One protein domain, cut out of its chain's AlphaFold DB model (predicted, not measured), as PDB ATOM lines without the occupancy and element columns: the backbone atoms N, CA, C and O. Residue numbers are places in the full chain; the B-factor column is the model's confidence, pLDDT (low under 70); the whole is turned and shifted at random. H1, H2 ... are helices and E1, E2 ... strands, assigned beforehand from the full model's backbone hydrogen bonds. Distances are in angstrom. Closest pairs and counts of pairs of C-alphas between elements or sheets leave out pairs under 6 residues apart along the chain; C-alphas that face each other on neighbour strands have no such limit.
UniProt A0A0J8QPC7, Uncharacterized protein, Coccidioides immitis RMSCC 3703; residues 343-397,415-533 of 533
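AT A GLANCE: This is residues 343 to 397 and 415 to 533 of the 533 residues of an uncharacterized protein of Coccidioides immitis RMSCC 3703 (UniProt A0A0J8QPC7). Picture four strands in a curled sheet, like part of a barrel, with H5 and H2 on one face; H2, H3 and H4 form a crossed helical lobe at one end of the length, and H1 lies to one side, only grazing the sheet. The printed part has 174 residues, with five named helices and four named strands in the order H1 E1 E2 E3 H2 H3 H4 E4 H5; the antiparallel sheet runs E3 E2 E1 E4, and the class is mixed. It is compact, radius of gyration of the C-alphas 17.7 A, spanning 56 by 37 by 30 A.

HOW THE PARTS SIT: Start at H1, residues 344 to 359. Next comes the hairpin of E1, residues 365 to 374, and E2, residues 383 to 393; look for N 371 and O 386, 2.9 A apart. Past the cut, E3, residues 417 to 422, is antiparallel to E2, with N 419 and O 391 at 2.8 A. H2, residues 429 to 446, is over E2 at a height over the sheet of 9.1 A; their closest C-alphas, Val 384 and Tyr 436, are 6.4 A apart. H3, residues 451 to 467, and H4, residues 470 to 486, form a helical hairpin; their closest C-alphas, Gly 464 and Leu 472, are 5.8 A apart. H4 touches H2, about perpendicular at 86 degrees, the C-alphas of Ser 441 and Val 480 closest at 6.3 A. E4, residues 493 to 497, is an edge strand beside E1, with N 372 and O 495 at 2.8 A. H5, residues 522 to 532, is on the same face as H2; its C-alpha 527 is 5.2 A from C-alpha 420 of E3, their closest pair. In H1, H3 and H4 every O i to N i+4 pair is within hydrogen-bond range, in H2 12 of 14, in H5 5 of 7.

IN THESE COORDINATES: Find C-alpha 344 at (-41.408, 31.581, -39.215), where H1 begins its 22.1 A; E2 runs 27.6 A, H2 25.7 A and H3 24.0 A. H5 ends at C-alpha 532, (-49.985, 36.662, -30.334).

THE WHOLE: The C-alphas of Ser 397 and Ser 467, the two farthest apart, are 61.2 A apart. Residues 398 to 414 are not printed; C-alphas 397 and 415 are 9.7 A apart. The link from E4 to H5 is long, 24 residues. In this model 21 printed residues are under pLDDT 70, among them 394 to 397 and 511 to 514.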
ATOM      1  N   SER A 343     -37.591  29.938 -37.308       65.25
ATOM      2  CA  SER A 343     -38.280  29.477 -38.514       65.25
ATOM      3  C   SER A 343     -39.751  29.890 -38.448       65.25
ATOM      4  O   SER A 343     -40.596  29.188 -37.905       65.25
ATOM      5  N   VAL A 344     -40.048  31.049 -39.041       68.50
ATOM      6  CA  VAL A 344     -41.408  31.581 -39.215       68.50
ATOM      7  C   VAL A 344     -42.341  30.488 -39.736       68.50
ATOM      8  O   VAL A 344     -43.436  30.321 -39.223       68.50
ATOM      9  N   ALA A 345     -41.854  29.662 -40.669       74.88
ATOM     10  CA  ALA A 345     -42.607  28.560 -41.257       74.88
ATOM     11  C   ALA A 345     -43.138  27.540 -40.234       74.88
ATOM     12  O   ALA A 345     -44.263  27.080 -40.391       74.88
ATOM     13  N   LEU A 346     -42.372  27.185 -39.195       78.25
ATOM     14  CA  LEU A 346     -42.858  26.253 -38.174       78.25
ATOM     15  C   LEU A 346     -44.033  26.864 -37.409       78.25
ATOM     16  O   LEU A 346     -45.063  26.218 -37.254       78.25
ATOM     17  N   HIS A 347     -43.882  28.115 -36.972       77.25
ATOM     18  CA  HIS A 347     -44.927  28.830 -36.245       77.25
ATOM     19  C   HIS A 347     -46.171  29.031 -37.115       77.25
ATOM     20  O   HIS A 347     -47.266  28.701 -36.676       77.25
ATOM     21  N   SER A 348     -46.011  29.428 -38.380       81.69
ATOM     22  CA  SER A 348     -47.124  29.555 -39.327       81.69
ATOM     23  C   SER A 348     -47.895  28.245 -39.518       81.69
ATOM     24  O   SER A 348     -49.120  28.268 -39.560       81.69
ATOM     25  N   VAL A 349     -47.202  27.101 -39.610       84.75
ATOM     26  CA  VAL A 349     -47.852  25.786 -39.759       84.75
ATOM     27  C   VAL A 349     -48.618  25.391 -38.496       84.75
ATOM     28  O   VAL A 349     -49.739  24.897 -38.599       84.75
ATOM     29  N   LEU A 350     -48.034  25.610 -37.314       84.69
ATOM     30  CA  LEU A 350     -48.695  25.310 -36.040       84.69
ATOM     31  C   LEU A 350     -49.970  26.150 -35.874       84.69
ATOM     32  O   LEU A 350     -51.041  25.593 -35.657       84.69
ATOM     33  N   ILE A 351     -49.876  27.462 -36.099       85.19
ATOM     34  CA  ILE A 351     -51.005  28.397 -35.987       85.19
ATOM     35  C   ILE A 351     -52.099  28.069 -37.002       85.19
ATOM     36  O   ILE A 351     -53.278  28.061 -36.660       85.19
ATOM     37  N   TYR A 352     -51.727  27.752 -38.245       87.00
ATOM     38  CA  TYR A 352     -52.683  27.341 -39.274       87.00
ATOM     39  C   TYR A 352     -53.502  26.121 -38.833       87.00
ATOM     40  O   TYR A 352     -54.724  26.095 -38.989       87.00
ATOM     41  N   HIS A 353     -52.845  25.121 -38.246       88.75
ATOM     42  CA  HIS A 353     -53.518  23.931 -37.738       88.75
ATOM     43  C   HIS A 353     -54.407  24.246 -36.529       88.75
ATOM     44  O   HIS A 353     -55.540  23.768 -36.474       88.75
ATOM     45  N   ASP A 354     -53.942  25.078 -35.598       88.06
ATOM     46  CA  ASP A 354     -54.715  25.480 -34.419       88.06
ATOM     47  C   ASP A 354     -55.984  26.252 -34.816       88.06
ATOM     48  O   ASP A 354     -57.084  25.905 -34.376       88.06
ATOM     49  N   ILE A 355     -55.863  27.217 -35.735       87.94
ATOM     50  CA  ILE A 355     -57.002  27.964 -36.287       87.94
ATOM     51  C   ILE A 355     -57.965  27.027 -37.020       87.94
ATOM     52  O   ILE A 355     -59.173  27.118 -36.814       87.94
ATOM     53  N   ASN A 356     -57.471  26.102 -37.848       89.00
ATOM     54  CA  ASN A 356     -58.338  25.177 -38.582       89.00
ATOM     55  C   ASN A 356     -59.060  24.187 -37.668       89.00
ATOM     56  O   ASN A 356     -60.247  23.923 -37.857       89.00
ATOM     57  N   ASN A 357     -58.384  23.669 -36.645       88.88
ATOM     58  CA  ASN A 357     -59.027  22.827 -35.641       88.88
ATOM     59  C   ASN A 357     -60.135  23.566 -34.905       88.88
ATOM     60  O   ASN A 357     -61.154  22.957 -34.576       88.88
ATOM     61  N   LEU A 358     -59.949  24.863 -34.666       86.81
ATOM     62  CA  LEU A 358     -60.951  25.696 -34.028       86.81
ATOM     63  C   LEU A 358     -62.114  26.020 -34.975       86.81
ATOM     64  O   LEU A 358     -63.268  25.862 -34.582       86.81
ATOM     65  N   LYS A 359     -61.832  26.369 -36.239       87.38
ATOM     66  CA  LYS A 359     -62.841  26.559 -37.301       87.38
ATOM     67  C   LYS A 359     -63.685  25.296 -37.537       87.38
ATOM     68  O   LYS A 359     -64.860  25.397 -37.869       87.38
ATOM     69  N   ASN A 360     -63.116  24.107 -37.324       87.69
ATOM     70  CA  ASN A 360     -63.843  22.836 -37.413       87.69
ATOM     71  C   ASN A 360     -64.787  22.585 -36.223       87.69
ATOM     72  O   ASN A 360     -65.717  21.789 -36.340       87.69
ATOM     73  N   GLN A 361     -64.541  23.219 -35.073       86.56
ATOM     74  CA  GLN A 361     -65.359  23.067 -33.865       86.56
ATOM     75  C   GLN A 361     -66.451  24.132 -33.763       86.56
ATOM     76  O   GLN A 361     -67.537  23.844 -33.263       86.56
ATOM     77  N   VAL A 362     -66.159  25.359 -34.202       86.94
ATOM     78  CA  VAL A 362     -67.044  26.515 -34.043       86.94
ATOM     79  C   VAL A 362     -67.075  27.337 -35.329       86.94
ATOM     80  O   VAL A 362     -66.050  27.537 -35.977       86.94
ATOM     81  N   HIS A 363     -68.259  27.835 -35.689       88.00
ATOM     82  CA  HIS A 363     -68.418  28.727 -36.832       88.00
ATOM     83  C   HIS A 363     -67.915  30.136 -36.493       88.00
ATOM     84  O   HIS A 363     -68.312  30.709 -35.477       88.00
ATOM     85  N   PHE A 364     -67.049  30.677 -37.349       88.38
ATOM     86  CA  PHE A 364     -66.541  32.040 -37.244       88.38
ATOM     87  C   PHE A 364     -67.299  32.962 -38.189       88.38
ATOM     88  O   PHE A 364     -67.406  32.681 -39.382       88.38
ATOM     89  N   GLU A 365     -67.752  34.091 -37.658       88.00
ATOM     90  CA  GLU A 365     -68.408  35.149 -38.417       88.00
ATOM     91  C   GLU A 365     -67.571  36.427 -38.379       88.00
ATOM     92  O   GLU A 365     -66.835  36.691 -37.422       88.00
ATOM     93  N   LEU A 366     -67.687  37.240 -39.428       85.94
ATOM     94  CA  LEU A 366     -67.034  38.540 -39.476       85.94
ATOM     95  C   LEU A 366     -67.671  39.479 -38.448       85.94
ATOM     96  O   LEU A 366     -68.871  39.751 -38.490       85.94
ATOM     97  N   SER A 367     -66.850  40.003 -37.542       83.12
ATOM     98  CA  SER A 367     -67.288  40.979 -36.554       83.12
ATOM     99  C   SER A 367     -67.311  42.389 -37.147       83.12
ATOM    100  O   SER A 367     -66.473  42.754 -37.967       83.12
ATOM    101  N   THR A 368     -68.246  43.218 -36.684       82.44
ATOM    102  CA  THR A 368     -68.306  44.652 -37.020       82.44
ATOM    103  C   THR A 368     -67.251  45.488 -36.288       82.44
ATOM    104  O   THR A 368     -67.051  46.654 -36.631       82.44
ATOM    105  N   GLY A 369     -66.596  44.905 -35.280       86.69
ATOM    106  CA  GLY A 369     -65.516  45.523 -34.521       86.69
ATOM    107  C   GLY A 369     -64.128  45.275 -35.110       86.69
ATOM    108  O   GLY A 369     -63.963  44.701 -36.187       86.69
ATOM    109  N   ARG A 370     -63.108  45.693 -34.360       89.06
ATOM    110  CA  ARG A 370     -61.696  45.499 -34.703       89.06
ATOM    111  C   ARG A 370     -60.870  45.072 -33.499       89.06
ATOM    112  O   ARG A 370     -61.179  45.440 -32.364       89.06
ATOM    113  N   ILE A 371     -59.772  44.377 -33.762       90.75
ATOM    114  CA  ILE A 371     -58.731  44.109 -32.773       90.75
ATOM    115  C   ILE A 371     -57.721  45.252 -32.825       90.75
ATOM    116  O   ILE A 371     -57.269  45.645 -33.898       90.75
ATOM    117  N   GLU A 372     -57.372  45.793 -31.666       90.88
ATOM    118  CA  GLU A 372     -56.360  46.828 -31.484       90.88
ATOM    119  C   GLU A 372     -55.207  46.231 -30.681       90.88
ATOM    120  O   GLU A 372     -55.416  45.706 -29.587       90.88
ATOM    121  N   VAL A 373     -53.987  46.305 -31.209       90.56
ATOM    122  CA  VAL A 373     -52.811  45.739 -30.546       90.56
ATOM    123  C   VAL A 373     -51.739  46.803 -30.358       90.56
ATOM    124  O   VAL A 373     -51.486  47.623 -31.243       90.56
ATOM    125  N   THR A 374     -51.101  46.816 -29.192       90.69
ATOM    126  CA  THR A 374     -49.973  47.706 -28.905       90.69
ATOM    127  C   THR A 374     -49.045  47.122 -27.847       90.69
ATOM    128  O   THR A 374     -49.440  46.279 -27.051       90.69
ATOM    129  N   HIS A 375     -47.809  47.603 -27.810       89.06
ATOM    130  CA  HIS A 375     -46.871  47.365 -26.711       89.06
ATOM    131  C   HIS A 375     -46.855  48.527 -25.705       89.06
ATOM    132  O   HIS A 375     -46.490  48.353 -24.542       89.06
ATOM    133  N   PHE A 376     -47.251  49.735 -26.120       86.81
ATOM    134  CA  PHE A 376     -47.128  50.954 -25.320       86.81
ATOM    135  C   PHE A 376     -48.452  51.726 -25.328       86.81
ATOM    136  O   PHE A 376     -48.902  52.195 -26.366       86.81
ATOM    137  N   GLU A 377     -49.048  51.907 -24.146       79.00
ATOM    138  CA  GLU A 377     -50.304  52.672 -23.973       79.00
ATOM    139  C   GLU A 377     -50.040  54.141 -23.629       79.00
ATOM    140  O   GLU A 377     -50.962  54.938 -23.509       79.00
ATOM    141  N   GLN A 378     -48.773  54.504 -23.436       74.88
ATOM    142  CA  GLN A 378     -48.383  55.849 -23.030       74.88
ATOM    143  C   GLN A 378     -48.468  56.815 -24.216       74.88
ATOM    144  O   GLN A 378     -48.087  56.456 -25.327       74.88
ATOM    145  N   ASP A 379     -48.926  58.036 -23.944       68.75
ATOM    146  CA  ASP A 379     -49.167  59.094 -24.930       68.75
ATOM    147  C   ASP A 379     -47.877  59.514 -25.680       68.75
ATOM    148  O   ASP A 379     -46.885  59.858 -25.025       68.75
ATOM    149  N   PRO A 380     -47.854  59.508 -27.031       70.12
ATOM    150  CA  PRO A 380     -48.907  59.036 -27.935       70.12
ATOM    151  C   PRO A 380     -48.941  57.509 -28.046       70.12
ATOM    152  O   PRO A 380     -47.960  56.875 -28.444       70.12
ATOM    153  N   SER A 381     -50.108  56.925 -27.765       80.31
ATOM    154  CA  SER A 381     -50.367  55.503 -27.985       80.31
ATOM    155  C   SER A 381     -50.568  55.239 -29.472       80.31
ATOM    156  O   SER A 381     -51.366  55.921 -30.115       80.31
ATOM    157  N   TYR A 382     -49.884  54.234 -30.011       87.25
ATOM    158  CA  TYR A 382     -50.117  53.752 -31.370       87.25
ATOM    159  C   TYR A 382     -50.671  52.337 -31.301       87.25
ATOM    160  O   TYR A 382     -50.024  51.445 -30.750       87.25
ATOM    161  N   PHE A 383     -51.853  52.145 -31.875       88.50
ATOM    162  CA  PHE A 383     -52.490  50.843 -32.006       88.50
ATOM    163  C   PHE A 383     -52.416  50.396 -33.457       88.50
ATOM    164  O   PHE A 383     -52.830  51.142 -34.350       88.50
ATOM    165  N   VAL A 384     -51.917  49.181 -33.684       91.00
ATOM    166  CA  VAL A 384     -52.137  48.482 -34.950       91.00
ATOM    167  C   VAL A 384     -53.526  47.853 -34.913       91.00
ATOM    168  O   VAL A 384     -53.909  47.273 -33.896       91.00
ATOM    169  N   THR A 385     -54.311  48.023 -35.979       90.19
ATOM    170  CA  THR A 385     -55.711  47.567 -35.998       90.19
ATOM    171  C   THR A 385     -55.968  46.505 -37.053       90.19
ATOM    172  O   THR A 385     -55.546  46.669 -38.204       90.19
ATOM    173  N   PHE A 386     -56.733  45.484 -36.680       90.06
ATOM    174  CA  PHE A 386     -57.030  44.333 -37.521       90.06
ATOM    175  C   PHE A 386     -58.519  43.999 -37.583       90.06
ATOM    176  O   PHE A 386     -59.271  44.241 -36.634       90.06
ATOM    177  N   GLY A 387     -58.912  43.394 -38.702       89.25
ATOM    178  CA  GLY A 387     -60.177  42.687 -38.865       89.25
ATOM    179  C   GLY A 387     -60.329  41.568 -37.844       89.25
ATOM    180  O   GLY A 387     -59.345  40.982 -37.391       89.25
ATOM    181  N   THR A 388     -61.564  41.304 -37.430       89.62
ATOM    182  CA  THR A 388     -61.858  40.329 -36.377       89.62
ATOM    183  C   THR A 388     -62.892  39.329 -36.853       89.62
ATOM    184  O   THR A 388     -63.992  39.714 -37.246       89.62
ATOM    185  N   LEU A 389     -62.562  38.047 -36.736       90.00
ATOM    186  CA  LEU A 389     -63.531  36.963 -36.818       90.00
ATOM    187  C   LEU A 389     -63.899  36.549 -35.393       90.00
ATOM    188  O   LEU A 389     -63.015  36.365 -34.552       90.00
ATOM    189  N   CYS A 390     -65.192  36.425 -35.108       89.25
ATOM    190  CA  CYS A 390     -65.694  36.030 -33.797       89.25
ATOM    191  C   CYS A 390     -66.477  34.719 -33.860       89.25
ATOM    192  O   CYS A 390     -67.211  34.466 -34.813       89.25
ATOM    193  N   ALA A 391     -66.345  33.917 -32.811       88.19
ATOM    194  CA  ALA A 391     -67.056  32.662 -32.636       88.19
ATOM    195  C   ALA A 391     -67.554  32.531 -31.191       88.19
ATOM    196  O   ALA A 391     -66.895  32.991 -30.260       88.19
ATOM    197  N   GLN A 392     -68.708  31.891 -30.998       83.62
ATOM    198  CA  GLN A 392     -69.262  31.600 -29.673       83.62
ATOM    199  C   GLN A 392     -69.092  30.122 -29.351       83.62
ATOM    200  O   GLN A 392     -69.708  29.264 -29.981       83.62
ATOM    201  N   LYS A 393     -68.271  29.824 -28.347       78.81
ATOM    202  CA  LYS A 393     -68.085  28.467 -27.842       78.81
ATOM    203  C   LYS A 393     -68.980  28.263 -26.615       78.81
ATOM    204  O   LYS A 393     -68.919  29.067 -25.682       78.81
ATOM    205  N   PRO A 394     -69.821  27.216 -26.574       67.88
ATOM    206  CA  PRO A 394     -70.562  26.891 -25.364       67.88
ATOM    207  C   PRO A 394     -69.565  26.517 -24.262       67.88
ATOM    208  O   PRO A 394     -68.755  25.605 -24.437       67.88
ATOM    209  N   SER A 395     -69.595  27.245 -23.144       61.47
ATOM    210  CA  SER A 395     -68.750  26.945 -21.988       61.47
ATOM    211  C   SER A 395     -69.196  25.611 -21.389       61.47
ATOM    212  O   SER A 395     -70.307  25.483 -20.874       61.47
ATOM    213  N   ILE A 396     -68.359  24.582 -21.520       55.75
ATOM    214  CA  ILE A 396     -68.596  23.293 -20.874       55.75
ATOM    215  C   ILE A 396     -68.130  23.456 -19.430       55.75
ATOM    216  O   ILE A 396     -66.942  23.336 -19.132       55.75
ATOM    217  N   SER A 397     -69.058  23.740 -18.520       49.91
ATOM    218  CA  SER A 397     -68.795  23.545 -17.099       49.91
ATOM    219  C   SER A 397     -68.499  22.058 -16.887       49.91
ATOM    220  O   SER A 397     -69.364  21.211 -17.111       49.91
ATOM    221  N   HIS A 415     -71.894  31.071 -19.423       56.34
ATOM    222  CA  HIS A 415     -71.694  32.193 -20.330       56.34
ATOM    223  C   HIS A 415     -70.959  31.677 -21.578       56.34
ATOM    224  O   HIS A 415     -69.930  31.011 -21.434       56.34
ATOM    225  N   PRO A 416     -71.482  31.910 -22.796       65.00
ATOM    226  CA  PRO A 416     -70.789  31.515 -24.013       65.00
ATOM    227  C   PRO A 416     -69.458  32.262 -24.091       65.00
ATOM    228  O   PRO A 416     -69.410  33.488 -23.966       65.00
ATOM    229  N   GLN A 417     -68.377  31.515 -24.287       75.12
ATOM    230  CA  GLN A 417     -67.042  32.073 -24.415       75.12
ATOM    231  C   GLN A 417     -66.886  32.625 -25.834       75.12
ATOM    232  O   GLN A 417     -66.962  31.877 -26.812       75.12
ATOM    233  N   ASN A 418     -66.696  33.939 -25.950       83.69
ATOM    234  CA  ASN A 418     -66.422  34.582 -27.232       83.69
ATOM    235  C   ASN A 418     -64.941  34.414 -27.576       83.69
ATOM    236  O   ASN A 418     -64.073  34.843 -26.816       83.69
ATOM    237  N   ILE A 419     -64.663  33.816 -28.730       88.06
ATOM    238  CA  ILE A 419     -63.311  33.672 -29.260       88.06
ATOM    239  C   ILE A 419     -63.132  34.634 -30.426       88.06
ATOM    240  O   ILE A 419     -63.969  34.685 -31.328       88.06
ATOM    241  N   HIS A 420     -62.033  35.382 -30.406       89.94
ATOM    242  CA  HIS A 420     -61.662  36.354 -31.423       89.94
ATOM    243  C   HIS A 420     -60.347  35.936 -32.088       89.94
ATOM    244  O   HIS A 420     -59.365  35.670 -31.398       89.94
ATOM    245  N   ILE A 421     -60.321  35.923 -33.421       90.69
ATOM    246  CA  ILE A 421     -59.106  35.706 -34.220       90.69
ATOM    247  C   ILE A 421     -58.951  36.820 -35.263       90.69
ATOM    248  O   ILE A 421     -59.916  37.513 -35.600       90.69
ATOM    249  N   LEU A 422     -57.729  37.000 -35.766       90.69
ATOM    250  CA  LEU A 422     -57.434  37.964 -36.828       90.69
ATOM    251  C   LEU A 422     -57.975  37.472 -38.177       90.69
ATOM    252  O   LEU A 422     -57.840  36.295 -38.512       90.69
ATOM    253  N   ASP A 423     -58.520  38.386 -38.979       85.12
ATOM    254  CA  ASP A 423     -58.870  38.116 -40.379       85.12
ATOM    255  C   ASP A 423     -57.621  38.190 -41.280       85.12
ATOM    256  O   ASP A 423     -57.353  39.187 -41.951       85.12
ATOM    257  N   GLY A 424     -56.801  37.137 -41.230       75.25
ATOM    258  CA  GLY A 424     -55.544  37.048 -41.983       75.25
ATOM    259  C   GLY A 424     -55.693  36.670 -43.462       75.25
ATOM    260  O   GLY A 424     -54.706  36.725 -44.189       75.25
ATOM    261  N   GLU A 425     -56.888  36.271 -43.909       73.88
ATOM    262  CA  GLU A 425     -57.148  35.922 -45.316       73.88
ATOM    263  C   GLU A 425     -57.398  37.180 -46.159       73.88
ATOM    264  O   GLU A 425     -56.984  37.248 -47.316       73.88
ATOM    265  N   VAL A 426     -58.034  38.195 -45.561       72.44
ATOM    266  CA  VAL A 426     -58.367  39.458 -46.232       72.44
ATOM    267  C   VAL A 426     -57.323  40.550 -45.966       72.44
ATOM    268  O   VAL A 426     -57.066  41.377 -46.844       72.44
ATOM    269  N   GLU A 427     -56.703  40.585 -44.781       77.44
ATOM    270  CA  GLU A 427     -55.773  41.656 -44.405       77.44
ATOM    271  C   GLU A 427     -54.283  41.305 -44.581       77.44
ATOM    272  O   GLU A 427     -53.804  40.258 -44.153       77.44
ATOM    273  N   GLU A 428     -53.489  42.247 -45.116       83.75
ATOM    274  CA  GLU A 428     -52.019  42.131 -45.176       83.75
ATOM    275  C   GLU A 428     -51.388  42.393 -43.792       83.75
ATOM    276  O   GLU A 428     -50.974  43.509 -43.472       83.75
ATOM    277  N   LEU A 429     -51.307  41.355 -42.953       84.88
ATOM    278  CA  LEU A 429     -50.812  41.462 -41.571       84.88
ATOM    279  C   LEU A 429     -49.361  41.974 -41.479       84.88
ATOM    280  O   LEU A 429     -49.053  42.837 -40.656       84.88
ATOM    281  N   SER A 430     -48.468  41.471 -42.337       83.88
ATOM    282  CA  SER A 430     -47.034  41.793 -42.307       83.88
ATOM    283  C   SER A 430     -46.753  43.272 -42.578       83.88
ATOM    284  O   SER A 430     -45.987  43.892 -41.843       83.88
ATOM    285  N   GLY A 431     -47.417  43.865 -43.573       86.88
ATOM    286  CA  GLY A 431     -47.265  45.284 -43.900       86.88
ATOM    287  C   GLY A 431     -47.692  46.198 -42.748       86.88
ATOM    288  O   GLY A 431     -46.978  47.142 -42.408       86.88
ATOM    289  N   LYS A 432     -48.813  45.877 -42.082       88.81
ATOM    290  CA  LYS A 432     -49.278  46.632 -40.905       88.81
ATOM    291  C   LYS A 432     -48.282  46.556 -39.742       88.81
ATOM    292  O   LYS A 432     -48.056  47.558 -39.059       88.81
ATOM    293  N   LEU A 433     -47.678  45.385 -39.521       88.94
ATOM    294  CA  LEU A 433     -46.665  45.185 -38.482       88.94
ATOM    295  C   LEU A 433     -45.359  45.931 -38.788       88.94
ATOM    296  O   LEU A 433     -44.799  46.546 -37.881       88.94
ATOM    297  N   ASP A 434     -44.911  45.955 -40.044       88.62
ATOM    298  CA  ASP A 434     -43.730  46.724 -40.459       88.62
ATOM    299  C   ASP A 434     -43.910  48.226 -40.186       88.62
ATOM    300  O   ASP A 434     -43.006  48.898 -39.675       88.62
ATOM    301  N   ASP A 435     -45.088  48.767 -40.505       89.38
ATOM    302  CA  ASP A 435     -45.414  50.170 -40.251       89.38
ATOM    303  C   ASP A 435     -45.484  50.473 -38.752       89.38
ATOM    304  O   ASP A 435     -44.944  51.490 -38.295       89.38
ATOM    305  N   TYR A 436     -46.085  49.568 -37.973       90.38
ATOM    306  CA  TYR A 436     -46.088  49.643 -36.516       90.38
ATOM    307  C   TYR A 436     -44.664  49.688 -35.963       90.38
ATOM    308  O   TYR A 436     -44.315  50.647 -35.273       90.38
ATOM    309  N   MET A 437     -43.817  48.717 -36.320       90.94
ATOM    310  CA  MET A 437     -42.433  48.621 -35.851       90.94
ATOM    311  C   MET A 437     -41.644  49.899 -36.124       90.94
ATOM    312  O   MET A 437     -40.996  50.429 -35.219       90.94
ATOM    313  N   LYS A 438     -41.748  50.451 -37.338       89.12
ATOM    314  CA  LYS A 438     -41.087  51.717 -37.687       89.12
ATOM    315  C   LYS A 438     -41.561  52.855 -36.792       89.12
ATOM    316  O   LYS A 438     -40.738  53.644 -36.318       89.12
ATOM    317  N   LYS A 439     -42.870  52.936 -36.534       89.75
ATOM    318  CA  LYS A 439     -43.471  54.010 -35.737       89.75
ATOM    319  C   LYS A 439     -43.089  53.938 -34.260       89.75
ATOM    320  O   LYS A 439     -42.824  54.984 -33.668       89.75
ATOM    321  N   VAL A 440     -43.039  52.739 -33.679       89.56
ATOM    322  CA  VAL A 440     -42.764  52.545 -32.243       89.56
ATOM    323  C   VAL A 440     -41.300  52.228 -31.918       89.56
ATOM    324  O   VAL A 440     -40.949  52.166 -30.743       89.56
ATOM    325  N   SER A 441     -40.434  52.083 -32.925       90.69
ATOM    326  CA  SER A 441     -39.004  51.745 -32.796       90.69
ATOM    327  C   SER A 441     -38.273  52.508 -31.683       90.69
ATOM    328  O   SER A 441     -37.612  51.906 -30.842       90.69
ATOM    329  N   HIS A 442     -38.459  53.828 -31.613       90.75
ATOM    330  CA  HIS A 442     -37.832  54.669 -30.591       90.75
ATOM    331  C   HIS A 442     -38.203  54.264 -29.159       90.75
ATOM    332  O   HIS A 442     -37.363  54.307 -28.264       90.75
ATOM    333  N   ARG A 443     -39.451  53.840 -28.939       89.69
ATOM    334  CA  ARG A 443     -39.949  53.442 -27.617       89.69
ATOM    335  C   ARG A 443     -39.317  52.136 -27.159       89.69
ATOM    336  O   ARG A 443     -38.988  52.021 -25.988       89.69
ATOM    337  N   PHE A 444     -39.068  51.216 -28.089       90.62
ATOM    338  CA  PHE A 444     -38.295  50.008 -27.809       90.62
ATOM    339  C   PHE A 444     -36.849  50.316 -27.421       90.62
ATOM    340  O   PHE A 444     -36.290  49.639 -26.564       90.62
ATOM    341  N   PHE A 445     -36.241  51.347 -28.016       92.19
ATOM    342  CA  PHE A 445     -34.897  51.766 -27.620       92.19
ATOM    343  C   PHE A 445     -34.899  52.351 -26.211       92.19
ATOM    344  O   PHE A 445     -34.027  52.013 -25.425       92.19
ATOM    345  N   GLU A 446     -35.880  53.192 -25.875       90.38
ATOM    346  CA  GLU A 446     -36.023  53.780 -24.537       90.38
ATOM    347  C   GLU A 446     -36.370  52.750 -23.459       90.38
ATOM    348  O   GLU A 446     -35.911  52.889 -22.329       90.38
ATOM    349  N   SER A 447     -37.161  51.725 -23.787       87.88
ATOM    350  CA  SER A 447     -37.565  50.682 -22.839       87.88
ATOM    351  C   SER A 447     -36.472  49.653 -22.546       87.88
ATOM    352  O   SER A 447     -36.708  48.735 -21.767       87.88
ATOM    353  N   GLU A 448     -35.304  49.767 -23.178       91.00
ATOM    354  CA  GLU A 448     -34.196  48.837 -22.989       91.00
ATOM    355  C   GLU A 448     -33.650  48.885 -21.552       91.00
ATOM    356  O   GLU A 448     -33.242  49.939 -21.060       91.00
ATOM    357  N   GLU A 449     -33.604  47.724 -20.892       88.56
ATOM    358  CA  GLU A 449     -33.186  47.601 -19.488       88.56
ATOM    359  C   GLU A 449     -31.701  47.935 -19.293       88.56
ATOM    360  O   GLU A 449     -31.298  48.535 -18.291       88.56
ATOM    361  N   SER A 450     -30.856  47.548 -20.253       91.88
ATOM    362  CA  SER A 450     -29.429  47.836 -20.193       91.88
ATOM    363  C   SER A 450     -29.151  49.272 -20.618       91.88
ATOM    364  O   SER A 450     -29.171  49.599 -21.801       91.88
ATOM    365  N   VAL A 451     -28.758  50.117 -19.661       94.06
ATOM    366  CA  VAL A 451     -28.374  51.522 -19.911       94.06
ATOM    367  C   VAL A 451     -27.333  51.645 -21.029       94.06
ATOM    368  O   VAL A 451     -27.405  52.544 -21.863       94.06
ATOM    369  N   PHE A 452     -26.363  50.726 -21.089       95.44
ATOM    370  CA  PHE A 452     -25.361  50.727 -22.154       95.44
ATOM    371  C   PHE A 452     -25.984  50.460 -23.531       95.44
ATOM    372  O   PHE A 452     -25.664  51.161 -24.497       95.44
ATOM    373  N   MET A 453     -26.868  49.463 -23.630       94.00
ATOM    374  CA  MET A 453     -27.531  49.130 -24.892       94.00
ATOM    375  C   MET A 453     -28.517  50.218 -25.302       94.00
ATOM    376  O   MET A 453     -28.472  50.643 -26.450       94.00
ATOM    377  N   GLN A 454     -29.300  50.749 -24.365       94.56
ATOM    378  CA  GLN A 454     -30.198  51.883 -24.575       94.56
ATOM    379  C   GLN A 454     -29.460  53.066 -25.224       94.56
ATOM    380  O   GLN A 454     -29.825  53.516 -26.308       94.56
ATOM    381  N   GLN A 455     -28.362  53.531 -24.615       96.88
ATOM    382  CA  GLN A 455     -27.574  54.645 -25.159       96.88
ATOM    383  C   GLN A 455     -26.943  54.305 -26.517       96.88
ATOM    384  O   GLN A 455     -26.860  55.161 -27.399       96.88
ATOM    385  N   THR A 456     -26.532  53.048 -26.717       96.19
ATOM    386  CA  THR A 456     -26.002  52.571 -28.003       96.19
ATOM    387  C   THR A 456     -27.065  52.625 -29.104       96.19
ATOM    388  O   THR A 456     -26.769  53.084 -30.204       96.19
ATOM    389  N   LEU A 457     -28.294  52.188 -28.817       95.56
ATOM    390  CA  LEU A 457     -29.419  52.176 -29.757       95.56
ATOM    391  C   LEU A 457     -29.867  53.592 -30.119       95.56
ATOM    392  O   LEU A 457     -30.048  53.884 -31.299       95.56
ATOM    393  N   LEU A 458     -29.982  54.483 -29.132       95.06
ATOM    394  CA  LEU A 458     -30.346  55.885 -29.359       95.06
ATOM    395  C   LEU A 458     -29.313  56.589 -30.247       95.06
ATOM    396  O   LEU A 458     -29.674  57.188 -31.261       95.06
ATOM    397  N   LEU A 459     -28.021  56.430 -29.942       95.00
ATOM    398  CA  LEU A 459     -26.949  56.983 -30.768       95.00
ATOM    399  C   LEU A 459     -26.937  56.369 -32.176       95.00
ATOM    400  O   LEU A 459     -26.753  57.078 -33.164       95.00
ATOM    401  N   ALA A 460     -27.140  55.055 -32.293       94.50
ATOM    402  CA  ALA A 460     -27.230  54.380 -33.583       94.50
ATOM    403  C   ALA A 460     -28.414  54.897 -34.419       94.50
ATOM    404  O   ALA A 460     -28.260  55.114 -35.620       94.50
ATOM    405  N   ALA A 461     -29.566  55.156 -33.797       93.06
ATOM    406  CA  ALA A 461     -30.736  55.722 -34.462       93.06
ATOM    407  C   ALA A 461     -30.488  57.157 -34.954       93.06
ATOM    408  O   ALA A 461     -30.877  57.504 -36.072       93.06
ATOM    409  N   GLU A 462     -29.808  57.988 -34.161       92.62
ATOM    410  CA  GLU A 462     -29.390  59.332 -34.580       92.62
ATOM    411  C   GLU A 462     -28.414  59.286 -35.759       92.62
ATOM    412  O   GLU A 462     -28.607  59.981 -36.761       92.62
ATOM    413  N   LEU A 463     -27.395  58.426 -35.673       92.88
ATOM    414  CA  LEU A 463     -26.415  58.244 -36.738       92.88
ATOM    415  C   LEU A 463     -27.072  57.737 -38.020       92.88
ATOM    416  O   LEU A 463     -26.788  58.285 -39.080       92.88
ATOM    417  N   GLY A 464     -27.982  56.762 -37.932       88.88
ATOM    418  CA  GLY A 464     -28.703  56.221 -39.086       88.88
ATOM    419  C   GLY A 464     -29.525  57.281 -39.819       88.88
ATOM    420  O   GLY A 464     -29.496  57.342 -41.049       88.88
ATOM    421  N   LYS A 465     -30.184  58.186 -39.079       86.81
ATOM    422  CA  LYS A 465     -30.906  59.330 -39.665       86.81
ATOM    423  C   LYS A 465     -29.965  60.315 -40.361       86.81
ATOM    424  O   LYS A 465     -30.306  60.837 -41.418       86.81
ATOM    425  N   ALA A 466     -28.795  60.572 -39.777       90.50
ATOM    426  CA  ALA A 466     -27.824  61.518 -40.319       90.50
ATOM    427  C   ALA A 466     -27.062  60.975 -41.541       90.50
ATOM    428  O   ALA A 466     -26.753  61.737 -42.457       90.50
ATOM    429  N   SER A 467     -26.739  59.678 -41.560       88.25
ATOM    430  CA  SER A 467     -25.918  59.049 -42.600       88.25
ATOM    431  C   SER A 467     -26.714  58.379 -43.723       88.25
ATOM    432  O   SER A 467     -26.109  58.058 -44.744       88.25
ATOM    433  N   GLN A 468     -28.030  58.172 -43.553       84.38
ATOM    434  CA  GLN A 468     -28.871  57.349 -44.441       84.38
ATOM    435  C   GLN A 468     -28.293  55.938 -44.662       84.38
ATOM    436  O   GLN A 468     -28.323  55.394 -45.764       84.38
ATOM    437  N   ASP A 469     -27.726  55.346 -43.608       88.50
ATOM    438  CA  ASP A 469     -27.143  54.004 -43.662       88.50
ATOM    439  C   ASP A 469     -28.236  52.924 -43.553       88.50
ATOM    440  O   ASP A 469     -28.770  52.661 -42.473       88.50
ATOM    441  N   GLU A 470     -28.551  52.282 -44.682       88.44
ATOM    442  CA  GLU A 470     -29.539  51.194 -44.772       88.44
ATOM    443  C   GLU A 470     -29.179  49.984 -43.902       88.44
ATOM    444  O   GLU A 470     -30.063  49.305 -43.378       88.44
ATOM    445  N   LEU A 471     -27.885  49.697 -43.721       88.44
ATOM    446  CA  LEU A 471     -27.456  48.562 -42.913       88.44
ATOM    447  C   LEU A 471     -27.669  48.854 -41.429       88.44
ATOM    448  O   LEU A 471     -28.096  47.972 -40.688       88.44
ATOM    449  N   LEU A 472     -27.404  50.088 -41.003       89.75
ATOM    450  CA  LEU A 472     -27.670  50.513 -39.633       89.75
ATOM    451  C   LEU A 472     -29.174  50.535 -39.333       89.75
ATOM    452  O   LEU A 472     -29.578  50.061 -38.273       89.75
ATOM    453  N   ALA A 473     -29.996  50.997 -40.282       89.62
ATOM    454  CA  ALA A 473     -31.452  50.913 -40.181       89.62
ATOM    455  C   ALA A 473     -31.922  49.457 -40.026       89.62
ATOM    456  O   ALA A 473     -32.628  49.143 -39.073       89.62
ATOM    457  N   GLY A 474     -31.428  48.540 -40.865       89.88
ATOM    458  CA  GLY A 474     -31.779  47.122 -40.770       89.88
ATOM    459  C   GLY A 474     -31.339  46.451 -39.461       89.88
ATOM    460  O   GLY A 474     -32.014  45.548 -38.976       89.88
ATOM    461  N   VAL A 475     -30.228  46.887 -38.851       91.00
ATOM    462  CA  VAL A 475     -29.803  46.399 -37.524       91.00
ATOM    463  C   VAL A 475     -30.751  46.881 -36.422       91.00
ATOM    464  O   VAL A 475     -31.062  46.108 -35.517       91.00
ATOM    465  N   LEU A 476     -31.220  48.129 -36.497       93.12
ATOM    466  CA  LEU A 476     -32.200  48.677 -35.556       93.12
ATOM    467  C   LEU A 476     -33.568  48.000 -35.715       93.12
ATOM    468  O   LEU A 476     -34.173  47.620 -34.715       93.12
ATOM    469  N   ASP A 477     -34.017  47.767 -36.949       90.88
ATOM    470  CA  ASP A 477     -35.258  47.035 -37.225       90.88
ATOM    471  C   ASP A 477     -35.177  45.595 -36.704       90.88
ATOM    472  O   ASP A 477     -36.110  45.105 -36.066       90.88
ATOM    473  N   LEU A 478     -34.031  44.929 -36.894       89.12
ATOM    474  CA  LEU A 478     -33.788  43.590 -36.356       89.12
ATOM    475  C   LEU A 478     -33.836  43.570 -34.822       89.12
ATOM    476  O   LEU A 478     -34.353  42.613 -34.246       89.12
ATOM    477  N   TRP A 479     -33.313  44.606 -34.159       90.38
ATOM    478  CA  TRP A 479     -33.403  44.738 -32.705       90.38
ATOM    479  C   TRP A 479     -34.860  44.803 -32.241       90.38
ATOM    480  O   TRP A 479     -35.256  44.043 -31.356       90.38
ATOM    481  N   VAL A 480     -35.671  45.660 -32.871       91.00
ATOM    482  CA  VAL A 480     -37.102  45.796 -32.559       91.00
ATOM    483  C   VAL A 480     -37.839  44.483 -32.824       91.00
ATOM    484  O   VAL A 480     -38.535  43.996 -31.938       91.00
ATOM    485  N   ALA A 481     -37.628  43.856 -33.986       87.81
ATOM    486  CA  ALA A 481     -38.248  42.575 -34.334       87.81
ATOM    487  C   ALA A 481     -37.929  41.487 -33.301       87.81
ATOM    488  O   ALA A 481     -38.812  40.772 -32.835       87.81
ATOM    489  N   THR A 482     -36.658  41.387 -32.907       85.38
ATOM    490  CA  THR A 482     -36.215  40.403 -31.913       85.38
ATOM    491  C   THR A 482     -36.817  40.704 -30.543       85.38
ATOM    492  O   THR A 482     -37.208  39.777 -29.842       85.38
ATOM    493  N   SER A 483     -36.943  41.981 -30.175       86.81
ATOM    494  CA  SER A 483     -37.562  42.396 -28.910       86.81
ATOM    495  C   SER A 483     -39.040  42.002 -28.843       86.81
ATOM    496  O   SER A 483     -39.490  41.536 -27.801       86.81
ATOM    497  N   ILE A 484     -39.766  42.125 -29.960       85.94
ATOM    498  CA  ILE A 484     -41.168  41.701 -30.082       85.94
ATOM    499  C   ILE A 484     -41.292  40.171 -30.006       85.94
ATOM    500  O   ILE A 484     -42.144  39.662 -29.288       85.94
ATOM    501  N   ILE A 485     -40.443  39.427 -30.726       79.88
ATOM    502  CA  ILE A 485     -40.541  37.957 -30.823       79.88
ATOM    503  C   ILE A 485     -40.086  37.255 -29.536       79.88
ATOM    504  O   ILE A 485     -40.661  36.250 -29.133       79.88
ATOM    505  N   VAL A 486     -39.003  37.733 -28.921       75.69
ATOM    506  CA  VAL A 486     -38.334  37.038 -27.808       75.69
ATOM    507  C   VAL A 486     -38.850  37.506 -26.445       75.69
ATOM    508  O   VAL A 486     -38.588  36.851 -25.440       75.69
ATOM    509  N   GLY A 487     -39.551  38.637 -26.375       63.53
ATOM    510  CA  GLY A 487     -39.794  39.340 -25.121       63.53
ATOM    511  C   GLY A 487     -40.976  38.826 -24.287       63.53
ATOM    512  O   GLY A 487     -42.115  39.114 -24.634       63.53
ATOM    513  N   PRO A 488     -40.742  38.252 -23.087       60.03
ATOM    514  CA  PRO A 488     -41.688  38.352 -21.971       60.03
ATOM    515  C   PRO A 488     -41.682  39.755 -21.326       60.03
ATOM    516  O   PRO A 488     -42.529  40.052 -20.490       60.03
ATOM    517  N   LEU A 489     -40.715  40.612 -21.688       62.03
ATOM    518  CA  LEU A 489     -40.487  41.930 -21.078       62.03
ATOM    519  C   LEU A 489     -41.461  43.006 -21.573       62.03
ATOM    520  O   LEU A 489     -41.808  43.916 -20.821       62.03
ATOM    521  N   VAL A 490     -41.922  42.905 -22.821       72.75
ATOM    522  CA  VAL A 490     -42.915  43.821 -23.391       72.75
ATOM    523  C   VAL A 490     -43.973  42.981 -24.109       72.75
ATOM    524  O   VAL A 490     -43.881  42.794 -25.317       72.75
ATOM    525  N   PRO A 491     -44.944  42.402 -23.382       83.06
ATOM    526  CA  PRO A 491     -45.992  41.613 -24.010       83.06
ATOM    527  C   PRO A 491     -46.890  42.503 -24.870       83.06
ATOM    528  O   PRO A 491     -47.109  43.684 -24.568       83.06
ATOM    529  N   TRP A 492     -47.459  41.907 -25.914       87.50
ATOM    530  CA  TRP A 492     -48.553  42.525 -26.644       87.50
ATOM    531  C   TRP A 492     -49.726  42.785 -25.703       87.50
ATOM    532  O   TRP A 492     -50.091  41.966 -24.865       87.50
ATOM    533  N   ARG A 493     -50.359  43.938 -25.866       88.94
ATOM    534  CA  ARG A 493     -51.646  44.233 -25.253       88.94
ATOM    535  C   ARG A 493     -52.673  44.277 -26.354       88.94
ATOM    536  O   ARG A 493     -52.581  45.096 -27.268       88.94
ATOM    537  N   VAL A 494     -53.595  43.331 -26.271       90.94
ATOM    538  CA  VAL A 494     -54.615  43.075 -27.277       90.94
ATOM    539  C   VAL A 494     -55.948  43.531 -26.712       90.94
ATOM    540  O   VAL A 494     -56.324  43.150 -25.600       90.94
ATOM    541  N   PHE A 495     -56.671  44.319 -27.492       90.00
ATOM    542  CA  PHE A 495     -57.996  44.799 -27.155       90.00
ATOM    543  C   PHE A 495     -58.971  44.531 -28.297       90.00
ATOM    544  O   PHE A 495     -58.594  44.557 -29.465       90.00
ATOM    545  N   PHE A 496     -60.238  44.326 -27.963       89.56
ATOM    546  CA  PHE A 496     -61.338  44.301 -28.916       89.56
ATOM    547  C   PHE A 496     -62.145  45.596 -28.809       89.56
ATOM    548  O   PHE A 496     -62.577  45.974 -27.720       89.56
ATOM    549  N   ASN A 497     -62.369  46.271 -29.932       89.44
ATOM    550  CA  ASN A 497     -63.220  47.449 -30.011       89.44
ATOM    551  C   ASN A 497     -64.450  47.141 -30.886       89.44
ATOM    552  O   ASN A 497     -64.315  47.072 -32.109       89.44
ATOM    553  N   PRO A 498     -65.654  46.990 -30.302       87.50
ATOM    554  CA  PRO A 498     -66.865  46.651 -31.055       87.50
ATOM    555  C   PRO A 498     -67.457  47.835 -31.834       87.50
ATOM    556  O   PRO A 498     -68.381  47.657 -32.620       87.50
ATOM    557  N   THR A 499     -66.984  49.057 -31.577       83.62
ATOM    558  CA  THR A 499     -67.623  50.289 -32.070       83.62
ATOM    559  C   THR A 499     -66.960  50.869 -33.313       83.62
ATOM    560  O   THR A 499     -67.549  51.725 -33.974       83.62
ATOM    561  N   LEU A 500     -65.736  50.435 -33.624       82.12
ATOM    562  CA  LEU A 500     -64.944  50.967 -34.726       82.12
ATOM    563  C   LEU A 500     -64.601  49.861 -35.727       82.12
ATOM    564  O   LEU A 500     -64.147  48.795 -35.311       82.12
ATOM    565  N   PRO A 501     -64.734  50.128 -37.039       80.31
ATOM    566  CA  PRO A 501     -64.336  49.173 -38.057       80.31
ATOM    567  C   PRO A 501     -62.802  49.083 -38.172       80.31
ATOM    568  O   PRO A 501     -62.090  50.035 -37.807       80.31
ATOM    569  N   PRO A 502     -62.277  47.977 -38.726       70.50
ATOM    570  CA  PRO A 502     -60.855  47.825 -39.021       70.50
ATOM    571  C   PRO A 502     -60.366  48.947 -39.939       70.50
ATOM    572  O   PRO A 502     -60.983  49.245 -40.966       70.50
ATOM    573  N   ALA A 503     -59.256  49.597 -39.583       68.25
ATOM    574  CA  ALA A 503     -58.695  50.657 -40.409       68.25
ATOM    575  C   ALA A 503     -57.877  50.037 -41.554       68.25
ATOM    576  O   ALA A 503     -56.671  49.823 -41.451       68.25
ATOM    577  N   THR A 504     -58.552  49.733 -42.662       65.19
ATOM    578  CA  THR A 504     -57.939  49.128 -43.858       65.19
ATOM    579  C   THR A 504     -56.983  50.078 -44.586       65.19
ATOM    580  O   THR A 504     -56.011  49.631 -45.184       65.19
ATOM    581  N   LEU A 505     -57.220  51.393 -44.511       62.62
ATOM    582  CA  LEU A 505     -56.422  52.423 -45.200       62.62
ATOM    583  C   LEU A 505     -55.339  53.073 -44.325       62.62
ATOM    584  O   LEU A 505     -54.414  53.691 -44.850       62.62
ATOM    585  N   GLN A 506     -55.465  52.980 -43.001       70.31
ATOM    586  CA  GLN A 506     -54.515  53.541 -42.041       70.31
ATOM    587  C   GLN A 506     -54.214  52.484 -40.979       70.31
ATOM    588  O   GLN A 506     -54.992  52.337 -40.041       70.31
ATOM    589  N   PRO A 507     -53.096  51.751 -41.094       70.44
ATOM    590  CA  PRO A 507     -52.825  50.599 -40.235       70.44
ATOM    591  C   PRO A 507     -52.603  50.972 -38.766       70.44
ATOM    592  O   PRO A 507     -52.707  50.112 -37.892       70.44
ATOM    593  N   LEU A 508     -52.311  52.250 -38.499       79.38
ATOM    594  CA  LEU A 508     -52.024  52.790 -37.178       79.38
ATOM    595  C   LEU A 508     -53.052  53.841 -36.783       79.38
ATOM    596  O   LEU A 508     -53.283  54.801 -37.518       79.38
ATOM    597  N   THR A 509     -53.596  53.702 -35.578       78.69
ATOM    598  CA  THR A 509     -54.512  54.683 -34.989       78.69
ATOM    599  C   THR A 509     -53.972  55.186 -33.654       78.69
ATOM    600  O   THR A 509     -53.351  54.436 -32.899       78.69
ATOM    601  N   SER A 510     -54.165  56.479 -33.381       70.25
ATOM    602  CA  SER A 510     -53.716  57.122 -32.138       70.25
ATOM    603  C   SER A 510     -54.808  57.235 -31.073       70.25
ATOM    604  O   SER A 510     -54.510  57.548 -29.927       70.25
ATOM    605  N   SER A 511     -56.074  57.017 -31.443       56.62
ATOM    606  CA  SER A 511     -57.230  57.170 -30.559       56.62
ATOM    607  C   SER A 511     -58.013  55.863 -30.460       56.62
ATOM    608  O   SER A 511     -58.788  55.529 -31.360       56.62
ATOM    609  N   SER A 512     -57.863  55.167 -29.335       60.50
ATOM    610  CA  SER A 512     -58.965  54.367 -28.806       60.50
ATOM    611  C   SER A 512     -60.037  55.365 -28.360       60.50
ATOM    612  O   SER A 512     -59.745  56.341 -27.670       60.50
ATOM    613  N   ASN A 513     -61.285  55.166 -28.765       63.94
ATOM    614  CA  ASN A 513     -62.418  55.975 -28.303       63.94
ATOM    615  C   ASN A 513     -62.806  55.681 -26.835       63.94
ATOM    616  O   ASN A 513     -63.924  55.986 -26.426       63.94
ATOM    617  N   GLY A 514     -61.906  55.067 -26.057       66.06
ATOM    618  CA  GLY A 514     -62.110  54.656 -24.669       66.06
ATOM    619  C   GLY A 514     -62.928  53.372 -24.510       66.06
ATOM    620  O   GLY A 514     -62.997  52.839 -23.407       66.06
ATOM    621  N   TRP A 515     -63.518  52.852 -25.591       71.12
ATOM    622  CA  TRP A 515     -64.340  51.640 -25.599       71.12
ATOM    623  C   TRP A 515     -63.567  50.468 -26.199       71.12
ATOM    624  O   TRP A 515     -63.862  50.003 -27.299       71.12
ATOM    625  N   HIS A 516     -62.560  49.994 -25.468       83.12
ATOM    626  CA  HIS A 516     -61.820  48.790 -25.823       83.12
ATOM    627  C   HIS A 516     -61.859  47.763 -24.685       83.12
ATOM    628  O   HIS A 516     -61.837  48.108 -23.506       83.12
ATOM    629  N   ILE A 517     -61.996  46.489 -25.030       86.81
ATOM    630  CA  ILE A 517     -62.152  45.390 -24.077       86.81
ATOM    631  C   ILE A 517     -60.849  44.587 -24.103       86.81
ATOM    632  O   ILE A 517     -60.487  44.093 -25.172       86.81
ATOM    633  N   PRO A 518     -60.108  44.471 -22.988       87.56
ATOM    634  CA  PRO A 518     -58.847  43.738 -22.974       87.56
ATOM    635  C   PRO A 518     -59.078  42.241 -23.219       87.56
ATOM    636  O   PRO A 518     -59.949  41.633 -22.601       87.56
ATOM    637  N   ILE A 519     -58.259  41.642 -24.087       84.12
ATOM    638  CA  ILE A 519     -58.287  40.201 -24.413       84.12
ATOM    639  C   ILE A 519     -57.257  39.426 -23.557       84.12
ATOM    640  O   ILE A 519     -57.038  38.239 -23.728       84.12
ATOM    641  N   THR A 520     -56.608  40.067 -22.584       71.50
ATOM    642  CA  THR A 520     -55.432  39.525 -21.877       71.50
ATOM    643  C   THR A 520     -55.736  38.652 -20.644       71.50
ATOM    644  O   THR A 520     -54.800  38.263 -19.946       71.50
ATOM    645  N   GLY A 521     -57.001  38.312 -20.343       64.31
ATOM    646  CA  GLY A 521     -57.348  37.518 -19.151       64.31
ATOM    647  C   GLY A 521     -58.699  36.792 -19.200       64.31
ATOM    648  O   GLY A 521     -59.561  37.114 -20.016       64.31
ATOM    649  N   GLY A 522     -58.874  35.801 -18.314       70.19
ATOM    650  CA  GLY A 522     -60.103  35.007 -18.176       70.19
ATOM    651  C   GLY A 522     -60.488  34.273 -19.466       70.19
ATOM    652  O   GLY A 522     -59.665  33.584 -20.065       70.19
ATOM    653  N   ASP A 523     -61.724  34.486 -19.915       63.59
ATOM    654  CA  ASP A 523     -62.305  33.934 -21.147       63.59
ATOM    655  C   ASP A 523     -61.552  34.343 -22.433       63.59
ATOM    656  O   ASP A 523     -61.698  33.699 -23.473       63.59
ATOM    657  N   GLY A 524     -60.708  35.382 -22.376       75.88
ATOM    658  CA  GLY A 524     -59.928  35.891 -23.511       75.88
ATOM    659  C   GLY A 524     -58.586  35.194 -23.762       75.88
ATOM    660  O   GLY A 524     -57.970  35.449 -24.793       75.88
ATOM    661  N   ILE A 525     -58.125  34.303 -22.872       81.88
ATOM    662  CA  ILE A 525     -56.778  33.696 -22.954       81.88
ATOM    663  C   ILE A 525     -56.570  32.905 -24.255       81.88
ATOM    664  O   ILE A 525     -55.509  33.009 -24.871       81.88
ATOM    665  N   GLU A 526     -57.582  32.150 -24.695       85.06
ATOM    666  CA  GLU A 526     -57.533  31.381 -25.949       85.06
ATOM    667  C   GLU A 526     -57.385  32.324 -27.158       85.06
ATOM    668  O   GLU A 526     -56.516  32.122 -28.003       85.06
ATOM    669  N   SER A 527     -58.144  33.427 -27.175       88.19
ATOM    670  CA  SER A 527     -58.045  34.465 -28.213       88.19
ATOM    671  C   SER A 527     -56.675  35.149 -28.207       88.19
ATOM    672  O   SER A 527     -56.054  35.312 -29.252       88.19
ATOM    673  N   TYR A 528     -56.164  35.520 -27.028       88.62
ATOM    674  CA  TYR A 528     -54.853  36.153 -26.891       88.62
ATOM    675  C   TYR A 528     -53.726  35.250 -27.396       88.62
ATOM    676  O   TYR A 528     -52.861  35.708 -28.138       88.62
ATOM    677  N   SER A 529     -53.757  33.962 -27.038       85.94
ATOM    678  CA  SER A 529     -52.746  33.002 -27.481       85.94
ATOM    679  C   SER A 529     -52.715  32.861 -29.001       85.94
ATOM    680  O   SER A 529     -51.627  32.797 -29.554       85.94
ATOM    681  N   LEU A 530     -53.878  32.831 -29.661       86.56
ATOM    682  CA  LEU A 530     -53.990  32.703 -31.120       86.56
ATOM    683  C   LEU A 530     -53.613  33.986 -31.870       86.56
ATOM    684  O   LEU A 530     -53.148  33.928 -33.002       86.56
ATOM    685  N   ILE A 531     -53.849  35.153 -31.266       88.81
ATOM    686  CA  ILE A 531     -53.514  36.449 -31.869       88.81
ATOM    687  C   ILE A 531     -52.012  36.748 -31.742       88.81
ATOM    688  O   ILE A 531     -51.440  37.386 -32.624       88.81
ATOM    689  N   CYS A 532     -51.385  36.347 -30.633       85.19
ATOM    690  CA  CYS A 532     -49.985  36.662 -30.334       85.19
ATOM    691  C   CYS A 532     -48.983  35.575 -30.743       85.19
ATOM    692  O   CYS A 532     -47.781  35.847 -30.705       85.19
ATOM    693  N   SER A 533     -49.452  34.370 -31.078       76.44
ATOM    694  CA  SER A 533     -48.660  33.337 -31.756       76.44
ATOM    695  C   SER A 533     -48.324  33.766 -33.175       76.44
ATOM    696  O   SER A 533     -47.152  33.580 -33.577       76.44
TER     697      SER A 533